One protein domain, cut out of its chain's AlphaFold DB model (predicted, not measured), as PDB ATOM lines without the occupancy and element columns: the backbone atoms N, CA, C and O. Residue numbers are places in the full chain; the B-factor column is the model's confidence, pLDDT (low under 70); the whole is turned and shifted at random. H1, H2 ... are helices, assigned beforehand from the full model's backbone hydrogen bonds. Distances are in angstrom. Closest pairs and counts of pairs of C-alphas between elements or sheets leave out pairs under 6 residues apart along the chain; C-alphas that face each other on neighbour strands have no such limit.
ATOM      1  N   ARG A 209      43.713 -13.348 -47.610       81.62
ATOM      2  CA  ARG A 209      44.700 -12.542 -48.341       81.62
ATOM      3  C   ARG A 209      44.085 -11.305 -48.983       81.62
ATOM      4  O   ARG A 209      44.719 -10.251 -48.965       81.62
ATOM      5  N   ALA A 210      42.883 -11.402 -49.545       76.00
ATOM      6  CA  ALA A 210      42.165 -10.254 -50.092       76.00
ATOM      7  C   ALA A 210      41.848  -9.233 -48.987       76.00
ATOM      8  O   ALA A 210      42.128  -8.043 -49.137       76.00
ATOM      9  N   MET A 211      41.379  -9.713 -47.835       73.88
ATOM     10  CA  MET A 211      41.164  -8.920 -46.627       73.88
ATOM     11  C   MET A 211      42.457  -8.287 -46.120       73.88
ATOM     12  O   MET A 211      42.456  -7.129 -45.714       73.88
ATOM     13  N   GLU A 212      43.570  -9.018 -46.125       78.19
ATOM     14  CA  GLU A 212      44.861  -8.487 -45.699       78.19
ATOM     15  C   GLU A 212      45.372  -7.393 -46.647       78.19
ATOM     16  O   GLU A 212      45.832  -6.350 -46.178       78.19
ATOM     17  N   ARG A 213      45.249  -7.586 -47.967       76.31
ATOM     18  CA  ARG A 213      45.577  -6.558 -48.970       76.31
ATOM     19  C   ARG A 213      44.722  -5.314 -48.775       76.31
ATOM     20  O   ARG A 213      45.276  -4.231 -48.620       76.31
ATOM     21  N   PHE A 214      43.406  -5.490 -48.655       73.50
ATOM     22  CA  PHE A 214      42.487  -4.397 -48.357       73.50
ATOM     23  C   PHE A 214      42.890  -3.649 -47.082       73.50
ATOM     24  O   PHE A 214      42.971  -2.425 -47.081       73.50
ATOM     25  N   ARG A 215      43.202  -4.374 -46.003       71.69
ATOM     26  CA  ARG A 215      43.648  -3.777 -44.736       71.69
ATOM     27  C   ARG A 215      44.928  -2.962 -44.910       71.69
ATOM     28  O   ARG A 215      44.994  -1.854 -44.392       71.69
ATOM     29  N   ARG A 216      45.925  -3.472 -45.642       75.62
ATOM     30  CA  ARG A 216      47.172  -2.734 -45.917       75.62
ATOM     31  C   ARG A 216      46.918  -1.481 -46.753       75.62
ATOM     32  O   ARG A 216      47.490  -0.435 -46.458       75.62
ATOM     33  N   ASP A 217      46.055  -1.568 -47.758       74.25
ATOM     34  CA  ASP A 217      45.717  -0.429 -48.615       74.25
ATOM     35  C   ASP A 217      44.910   0.632 -47.858       74.25
ATOM     36  O   ASP A 217      45.167   1.827 -48.006       74.25
ATOM     37  N   ALA A 218      43.990   0.208 -46.990       69.62
ATOM     38  CA  ALA A 218      43.249   1.089 -46.096       69.62
ATOM     39  C   ALA A 218      44.166   1.762 -45.060       69.62
ATOM     40  O   ALA A 218      44.061   2.969 -44.850       69.62
ATOM     41  N   ALA A 219      45.110   1.027 -44.463       69.38
ATOM     42  CA  ALA A 219      46.091   1.586 -43.529       69.38
ATOM     43  C   ALA A 219      47.018   2.612 -44.207       69.38
ATOM     44  O   ALA A 219      47.302   3.664 -43.634       69.38
ATOM     45  N   ARG A 220      47.444   2.357 -45.454       70.50
ATOM     46  CA  ARG A 220      48.212   3.322 -46.261       70.50
ATOM     47  C   ARG A 220      47.412   4.582 -46.572       70.50
ATOM     48  O   ARG A 220      47.957   5.675 -46.465       70.50
ATOM     49  N   GLN A 221      46.130   4.439 -46.904       64.38
ATOM     50  CA  GLN A 221      45.249   5.578 -47.163       64.38
ATOM     51  C   GLN A 221      44.990   6.397 -45.900       64.38
ATOM     52  O   GLN A 221      45.133   7.606 -45.951       64.38
ATOM     53  N   LEU A 222      44.739   5.781 -44.743       61.69
ATOM     54  CA  LEU A 222      44.663   6.500 -43.458       61.69
ATOM     55  C   LEU A 222      46.006   7.138 -43.048       61.69
ATOM     56  O   LEU A 222      46.054   8.047 -42.223       61.69
ATOM     57  N   GLY A 223      47.120   6.658 -43.605       61.03
ATOM     58  CA  GLY A 223      48.440   7.285 -43.529       61.03
ATOM     59  C   GLY A 223      48.607   8.555 -44.367       61.03
ATOM     60  O   GLY A 223      49.485   9.349 -44.043       61.03
ATOM     61  N   GLN A 224      47.805   8.734 -45.422       58.44
ATOM     62  CA  GLN A 224      47.979   9.777 -46.446       58.44
ATOM     63  C   GLN A 224      46.761  10.698 -46.633       58.44
ATOM     64  O   GLN A 224      46.917  11.781 -47.187       58.44
ATOM     65  N   ALA A 225      45.568  10.290 -46.201       49.62
ATOM     66  CA  ALA A 225      44.313  11.010 -46.385       49.62
ATOM     67  C   ALA A 225      43.813  11.617 -45.067       49.62
ATOM     68  O   ALA A 225      44.036  11.060 -43.989       49.62
ATOM     69  N   GLU A 226      43.093  12.735 -45.167       50.53
ATOM     70  CA  GLU A 226      42.371  13.310 -44.035       50.53
ATOM     71  C   GLU A 226      41.320  12.325 -43.480       50.53
ATOM     72  O   GLU A 226      40.721  11.549 -44.240       50.53
ATOM     73  N   PRO A 227      41.095  12.320 -42.152       49.75
ATOM     74  CA  PRO A 227      40.191  11.394 -41.476       49.75
ATOM     75  C   PRO A 227      38.730  11.673 -41.869       49.75
ATOM     76  O   PRO A 227      38.012  12.388 -41.185       49.75
ATOM     77  N   GLY A 228      38.276  11.108 -42.988       52.06
ATOM     78  CA  GLY A 228      36.887  11.268 -43.430       52.06
ATOM     79  C   GLY A 228      36.486  10.501 -44.689       52.06
ATOM     80  O   GLY A 228      35.315  10.165 -44.842       52.06
ATOM     81  N   GLN A 229      37.428  10.148 -45.571       53.44
ATOM     82  CA  GLN A 229      37.105   9.562 -46.882       53.44
ATOM     83  C   GLN A 229      37.657   8.140 -47.049       53.44
ATOM     84  O   GLN A 229      38.572   7.885 -47.831       53.44
ATOM     85  N   ILE A 230      37.090   7.171 -46.326       57.66
ATOM     86  CA  ILE A 230      37.305   5.752 -46.655       57.66
ATOM     87  C   ILE A 230      36.350   5.387 -47.797       57.66
ATOM     88  O   ILE A 230      35.133   5.363 -47.616       57.66
ATOM     89  N   ASN A 231      36.906   5.096 -48.976       62.72
ATOM     90  CA  ASN A 231      36.138   4.684 -50.151       62.72
ATOM     91  C   ASN A 231      35.471   3.314 -49.931       62.72
ATOM     92  O   ASN A 231      36.128   2.274 -50.001       62.72
ATOM     93  N   LEU A 232      34.150   3.320 -49.727       60.44
ATOM     94  CA  LEU A 232      33.309   2.129 -49.523       60.44
ATOM     95  C   LEU A 232      33.395   1.124 -50.681       60.44
ATOM     96  O   LEU A 232      33.365  -0.082 -50.459       60.44
ATOM     97  N   ASN A 233      33.605   1.614 -51.905       65.31
ATOM     98  CA  ASN A 233      33.737   0.791 -53.113       65.31
ATOM     99  C   ASN A 233      34.989  -0.098 -53.129       65.31
ATOM    100  O   ASN A 233      35.115  -0.951 -54.002       65.31
ATOM    101  N   ARG A 234      35.929   0.101 -52.197       64.69
ATOM    102  CA  ARG A 234      37.133  -0.730 -52.075       64.69
ATOM    103  C   ARG A 234      36.988  -1.846 -51.041       64.69
ATOM    104  O   ARG A 234      37.907  -2.652 -50.929       64.69
ATOM    105  N   LEU A 235      35.882  -1.899 -50.289       68.81
ATOM    106  CA  LEU A 235      35.616  -2.994 -49.357       68.81
ATOM    107  C   LEU A 235      35.509  -4.327 -50.119       68.81
ATOM    108  O   LEU A 235      34.926  -4.355 -51.203       68.81
ATOM    109  N   PRO A 236      36.018  -5.439 -49.561       70.69
ATOM    110  CA  PRO A 236      35.860  -6.758 -50.167       70.69
ATOM    111  C   PRO A 236      34.384  -7.101 -50.372       70.69
ATOM    112  O   PRO A 236      33.564  -6.824 -49.495       70.69
ATOM    113  N   GLU A 237      34.055  -7.726 -51.505       74.56
ATOM    114  CA  GLU A 237      32.672  -7.919 -51.971       74.56
ATOM    115  C   GLU A 237      31.761  -8.554 -50.920       74.56
ATOM    116  O   GLU A 237      30.656  -8.076 -50.708       74.56
ATOM    117  N   ARG A 238      32.237  -9.561 -50.179       72.62
ATOM    118  CA  ARG A 238      31.459 -10.190 -49.098       72.62
ATOM    119  C   ARG A 238      31.157  -9.247 -47.941       72.62
ATOM    120  O   ARG A 238      30.076  -9.301 -47.370       72.62
ATOM    121  N   LEU A 239      32.114  -8.402 -47.569       75.44
ATOM    122  CA  LEU A 239      31.947  -7.440 -46.480       75.44
ATOM    123  C   LEU A 239      31.006  -6.322 -46.907       75.44
ATOM    124  O   LEU A 239      30.133  -5.932 -46.138       75.44
ATOM    125  N   ARG A 240      31.148  -5.872 -48.155       80.06
ATOM    126  CA  ARG A 240      30.234  -4.931 -48.783       80.06
ATOM    127  C   ARG A 240      28.819  -5.505 -48.849       80.06
ATOM    128  O   ARG A 240      27.924  -4.875 -48.311       80.06
ATOM    129  N   ALA A 241      28.636  -6.713 -49.377       81.94
ATOM    130  CA  ALA A 241      27.344  -7.396 -49.432       81.94
ATOM    131  C   ALA A 241      26.750  -7.616 -48.032       81.94
ATOM    132  O   ALA A 241      25.560  -7.415 -47.825       81.94
ATOM    133  N   ARG A 242      27.578  -7.965 -47.038       82.75
ATOM    134  CA  ARG A 242      27.139  -8.133 -45.646       82.75
ATOM    135  C   ARG A 242      26.699  -6.817 -45.010       82.75
ATOM    136  O   ARG A 242      25.745  -6.829 -44.248       82.75
ATOM    137  N   ILE A 243      27.372  -5.706 -45.307       81.69
ATOM    138  CA  ILE A 243      26.950  -4.374 -44.859       81.69
ATOM    139  C   ILE A 243      25.685  -3.959 -45.615       81.69
ATOM    140  O   ILE A 243      24.707  -3.578 -44.993       81.69
ATOM    141  N   GLU A 244      25.647  -4.104 -46.937       84.69
ATOM    142  CA  GLU A 244      24.477  -3.800 -47.771       84.69
ATOM    143  C   GLU A 244      23.244  -4.650 -47.421       84.69
ATOM    144  O   GLU A 244      22.129  -4.209 -47.671       84.69
ATOM    145  N   ALA A 245      23.406  -5.826 -46.812       86.50
ATOM    146  CA  ALA A 245      22.299  -6.658 -46.338       86.50
ATOM    147  C   ALA A 245      21.702  -6.208 -44.986       86.50
ATOM    148  O   ALA A 245      20.622  -6.670 -44.627       86.50
ATOM    149  N   LEU A 246      22.371  -5.326 -44.231       86.06
ATOM    150  CA  LEU A 246      21.880  -4.831 -42.936       86.06
ATOM    151  C   LEU A 246      20.814  -3.737 -43.101       86.06
ATOM    152  O   LEU A 246      20.693  -3.123 -44.168       86.06
ATOM    153  N   ALA A 247      20.065  -3.453 -42.033       85.56
ATOM    154  CA  ALA A 247      19.164  -2.299 -41.974       85.56
ATOM    155  C   ALA A 247      19.962  -0.976 -42.053       85.56
ATOM    156  O   ALA A 247      21.108  -0.941 -41.607       85.56
ATOM    157  N   PRO A 248      19.407   0.120 -42.606       82.44
ATOM    158  CA  PRO A 248      20.151   1.362 -42.854       82.44
ATOM    159  C   PRO A 248      20.843   1.938 -41.607       82.44
ATOM    160  O   PRO A 248      21.992   2.359 -41.697       82.44
ATOM    161  N   GLU A 249      20.210   1.867 -40.437       80.38
ATOM    162  CA  GLU A 249      20.805   2.311 -39.165       80.38
ATOM    163  C   GLU A 249      21.969   1.404 -38.718       80.38
ATOM    164  O   GLU A 249      23.016   1.860 -38.256       80.38
ATOM    165  N   GLU A 250      21.842   0.093 -38.932       81.50
ATOM    166  CA  GLU A 250      22.895  -0.879 -38.628       81.50
ATOM    167  C   GLU A 250      24.068  -0.797 -39.613       81.50
ATOM    168  O   GLU A 250      25.200  -1.141 -39.253       81.50
ATOM    169  N   ARG A 251      23.828  -0.314 -40.840       80.81
ATOM    170  CA  ARG A 251      24.877  -0.072 -41.841       80.81
ATOM    171  C   ARG A 251      25.854   0.979 -41.362       80.81
ATOM    172  O   ARG A 251      27.057   0.739 -41.425       80.81
ATOM    173  N   GLU A 252      25.369   2.109 -40.861       76.75
ATOM    174  CA  GLU A 252      26.238   3.179 -40.362       76.75
ATOM    175  C   GLU A 252      27.073   2.694 -39.173       76.75
ATOM    176  O   GLU A 252      28.298   2.822 -39.188       76.75
ATOM    177  N   ALA A 253      26.452   1.993 -38.220       80.50
ATOM    178  CA  ALA A 253      27.157   1.397 -37.088       80.50
ATOM    179  C   ALA A 253      28.177   0.314 -37.504       80.50
ATOM    180  O   ALA A 253      29.223   0.144 -36.868       80.50
ATOM    181  N   ALA A 254      27.896  -0.464 -38.554       78.44
ATOM    182  CA  ALA A 254      28.840  -1.434 -39.109       78.44
ATOM    183  C   ALA A 254      30.014  -0.734 -39.809       78.44
ATOM    184  O   ALA A 254      31.170  -1.124 -39.615       78.44
ATOM    185  N   LEU A 255      29.741   0.333 -40.561       78.81
ATOM    186  CA  LEU A 255      30.762   1.147 -41.210       78.81
ATOM    187  C   LEU A 255      31.656   1.850 -40.192       78.81
ATOM    188  O   LEU A 255      32.873   1.820 -40.349       78.81
ATOM    189  N   GLU A 256      31.105   2.407 -39.116       79.38
ATOM    190  CA  GLU A 256      31.896   2.999 -38.037       79.38
ATOM    191  C   GLU A 256      32.795   1.981 -37.338       79.38
ATOM    192  O   GLU A 256      33.967   2.268 -37.083       79.38
ATOM    193  N   ARG A 257      32.295   0.766 -37.082       81.44
ATOM    194  CA  ARG A 257      33.115  -0.325 -36.537       81.44
ATOM    195  C   ARG A 257      34.278  -0.669 -37.463       81.44
ATOM    196  O   ARG A 257      35.405  -0.822 -36.993       81.44
ATOM    197  N   VAL A 258      34.033  -0.729 -38.772       78.00
ATOM    198  CA  VAL A 258      35.089  -0.937 -39.774       78.00
ATOM    199  C   VAL A 258      36.080   0.231 -39.779       78.00
ATOM    200  O   VAL A 258      37.286  -0.009 -39.758       78.00
ATOM    201  N   ARG A 259      35.610   1.485 -39.740       75.50
ATOM    202  CA  ARG A 259      36.469   2.682 -39.673       75.50
ATOM    203  C   ARG A 259      37.367   2.660 -38.436       75.50
ATOM    204  O   ARG A 259      38.576   2.841 -38.565       75.50
ATOM    205  N   ARG A 260      36.798   2.383 -37.258       78.62
ATOM    206  CA  ARG A 260      37.526   2.307 -35.983       78.62
ATOM    207  C   ARG A 260      38.581   1.202 -36.006       78.62
ATOM    208  O   ARG A 260      39.734   1.461 -35.680       78.62
ATOM    209  N   PHE A 261      38.209   0.008 -36.467       76.94
ATOM    210  CA  PHE A 261      39.132  -1.123 -36.588       76.94
ATOM    211  C   PHE A 261      40.308  -0.823 -37.531       76.94
ATOM    212  O   PHE A 261      41.451  -1.185 -37.252       76.94
ATOM    213  N   LEU A 262      40.049  -0.149 -38.657       73.62
ATOM    214  CA  LEU A 262      41.099   0.253 -39.593       73.62
ATOM    215  C   LEU A 262      42.020   1.331 -39.003       73.62
ATOM    216  O   LEU A 262      43.230   1.260 -39.211       73.62
ATOM    217  N   ALA A 263      41.475   2.287 -38.247       72.38
ATOM    218  CA  ALA A 263      42.253   3.328 -37.579       72.38
ATOM    219  C   ALA A 263      43.190   2.755 -36.498       72.38
ATOM    220  O   ALA A 263      44.390   3.030 -36.523       72.38
ATOM    221  N   GLU A 264      42.676   1.891 -35.619       75.81
ATOM    222  CA  GLU A 264      43.454   1.226 -34.559       75.81
ATOM    223  C   GLU A 264      44.605   0.382 -35.136       75.81
ATOM    224  O   GLU A 264      45.733   0.353 -34.628       75.81
ATOM    225  N   ARG A 265      44.349  -0.272 -36.273       68.50
ATOM    226  CA  ARG A 265      45.367  -1.068 -36.957       68.50
ATOM    227  C   ARG A 265      46.421  -0.217 -37.667       68.50
ATOM    228  O   ARG A 265      47.606  -0.536 -37.614       68.50
ATOM    229  N   ALA A 266      46.017   0.888 -38.293       69.56
ATOM    230  CA  ALA A 266      46.959   1.833 -38.887       69.56
ATOM    231  C   ALA A 266      47.918   2.408 -37.828       69.56
ATOM    232  O   ALA A 266      49.099   2.619 -38.101       69.56
ATOM    233  N   GLU A 267      47.439   2.619 -36.603       73.19
ATOM    234  CA  GLU A 267      48.268   3.072 -35.488       73.19
ATOM    235  C   GLU A 267      49.269   2.004 -35.018       73.19
ATOM    236  O   GLU A 267      50.458   2.296 -34.857       73.19
ATOM    237  N   THR A 268      48.842   0.744 -34.893       74.44
ATOM    238  CA  THR A 268      49.750  -0.373 -34.565       74.44
ATOM    239  C   THR A 268      50.796  -0.631 -35.654       74.44
ATOM    240  O   THR A 268      51.963  -0.891 -35.330       74.44
ATOM    241  N   ASP A 269      50.440  -0.482 -36.930       68.31
ATOM    242  CA  ASP A 269      51.389  -0.567 -38.045       68.31
ATOM    243  C   ASP A 269      52.400   0.595 -38.004       68.31
ATOM    244  O   ASP A 269      53.608   0.359 -38.086       68.31
ATOM    245  N   ARG A 270      51.960   1.836 -37.734       70.25
ATOM    246  CA  ARG A 270      52.862   2.992 -37.533       70.25
ATOM    247  C   ARG A 270      53.847   2.769 -36.379       70.25
ATOM    248  O   ARG A 270      55.024   3.121 -36.495       70.25
ATOM    249  N   ILE A 271      53.400   2.185 -35.263       73.75
ATOM    250  CA  ILE A 271      54.268   1.838 -34.122       73.75
ATOM    251  C   ILE A 271      55.289   0.767 -34.529       73.75
ATOM    252  O   ILE A 271      56.474   0.876 -34.195       73.75
ATOM    253  N   SER A 272      54.847  -0.247 -35.272       70.06
ATOM    254  CA  SER A 272      55.695  -1.337 -35.761       70.06
ATOM    255  C   SER A 272      56.768  -0.837 -36.732       70.06
ATOM    256  O   SER A 272      57.943  -1.187 -36.587       70.06
ATOM    257  N   ASP A 273      56.404   0.054 -37.653       70.88
ATOM    258  CA  ASP A 273      57.334   0.674 -38.600       70.88
ATOM    259  C   ASP A 273      58.331   1.605 -37.902       70.88
ATOM    260  O   ASP A 273      59.529   1.562 -38.197       70.88
ATOM    261  N   ARG A 274      57.897   2.378 -36.894       68.44
ATOM    262  CA  ARG A 274      58.813   3.160 -36.041       68.44
ATOM    263  C   ARG A 274      59.831   2.264 -35.332       68.44
ATOM    264  O   ARG A 274      61.010   2.615 -35.276       68.44
ATOM    265  N   ARG A 275      59.413   1.100 -34.820       66.88
ATOM    266  CA  ARG A 275      60.321   0.130 -34.180       66.88
ATOM    267  C   ARG A 275      61.320  -0.458 -35.178       66.88
ATOM    268  O   ARG A 275      62.514  -0.452 -34.884       66.88
ATOM    269  N   ARG A 276      60.866  -0.886 -36.363       62.72
ATOM    270  CA  ARG A 276      61.747  -1.411 -37.427       62.72
ATOM    271  C   ARG A 276      62.761  -0.371 -37.904       62.72
ATOM    272  O   ARG A 276      63.950  -0.670 -38.003       62.72
ATOM    273  N   ASN A 277      62.333   0.873 -38.112       61.56
ATOM    274  CA  ASN A 277      63.235   1.951 -38.525       61.56
ATOM    275  C   ASN A 277      64.253   2.315 -37.434       61.56
ATOM    276  O   ASN A 277      65.394   2.656 -37.747       61.56
ATOM    277  N   ARG A 278      63.896   2.179 -36.149       59.88
ATOM    278  CA  ARG A 278      64.829   2.389 -35.031       59.88
ATOM    279  C   ARG A 278      65.902   1.299 -34.947       59.88
ATOM    280  O   ARG A 278      67.028   1.606 -34.571       59.88
ATOM    281  N   THR A 279      65.587   0.054 -35.308       56.72
ATOM    282  CA  THR A 279      66.572  -1.044 -35.341       56.72
ATOM    283  C   THR A 279      67.519  -0.970 -36.539       56.72
ATOM    284  O   THR A 279      68.676  -1.340 -36.399       56.72
ATOM    285  N   ILE A 280      67.071  -0.441 -37.684       57.00
ATOM    286  CA  ILE A 280      67.909  -0.294 -38.892       57.00
ATOM    287  C   ILE A 280      68.938   0.842 -38.734       57.00
ATOM    288  O   ILE A 280      69.995   0.809 -39.353       57.00
ATOM    289  N   ARG A 281      68.654   1.839 -37.884       53.88
ATOM    290  CA  ARG A 281      69.526   3.004 -37.651       53.88
ATOM    291  C   ARG A 281      70.495   2.869 -36.477       53.88
ATOM    292  O   ARG A 281      71.235   3.814 -36.217       53.88
ATOM    293  N   LYS A 282      70.501   1.752 -35.742       54.22
ATOM    294  CA  LYS A 282      71.558   1.537 -34.746       54.22
ATOM    295  C   LYS A 282      72.843   1.179 -35.500       54.22
ATOM    296  O   LYS A 282      72.827   0.168 -36.205       54.22
TER     297      LYS A 282
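This is residues 209 to 282 of the 299 residues of an uncharacterized protein of Planctomycetes bacterium (UniProt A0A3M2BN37). One long helix, H3, makes the longest axis; H1 crosses it near its middle at about a right angle, and short H2 makes a loose helical hairpin with its beginning. The last residues, 271 to 282, stick out as a free arm, of which 271 to 280 belong to H3. The printed part has 74 residues, with three named helices in the order H1, H2, H3 and no named strand: the class is all helix. The whole is loose, with a radius of gyration of the C-alphas of 14.7 A and spans of 53 by 24 by 16 A.

Find C-alpha 248 at (20.151, 1.362, -42.854); from there H3, residues 248 to 280, runs 48.0 A to C-alpha 280 at (67.909, -0.294, -38.892), mostly along x. H1, residues 209 to 224, begins at C-alpha 209 at (44.700, -12.542, -48.341) and runs 22.6 A, mostly along y. H2 is residues 237 to 244, 10.1 A long.

Look first at residues 262 to 269 of H3, the part that touches H1; the closest C-alphas are those of Ala 219 and Ala 266, 4.7 A apart. The two lines are about perpendicular, at 78 degrees. Residues 251 to 255 of H3 touch H2, and the closest C-alphas, of Ile 243 and Arg 251, are 5.6 A apart. H2 and H3 form a helical hairpin, with a steep tilt of 43 degrees, opposite ways. H1 and H2 are apart. In H1, H2 and H3 every O i to N i+4 pair is within hydrogen-bond range.

The two C-alphas farthest apart, of Ala 247 and Lys 282, are 53.0 A from each other. Without the free residues, the body spans 34 by 24 by 17 A. The printed part has no cut. The link from H1 to H2, residues 225 to 236, is long, and that from H2 to H3 is tight. The mean pLDDT of the printed part is 70.9; look for values under 70 at residues 221 to 235 and 274 to 282, among others.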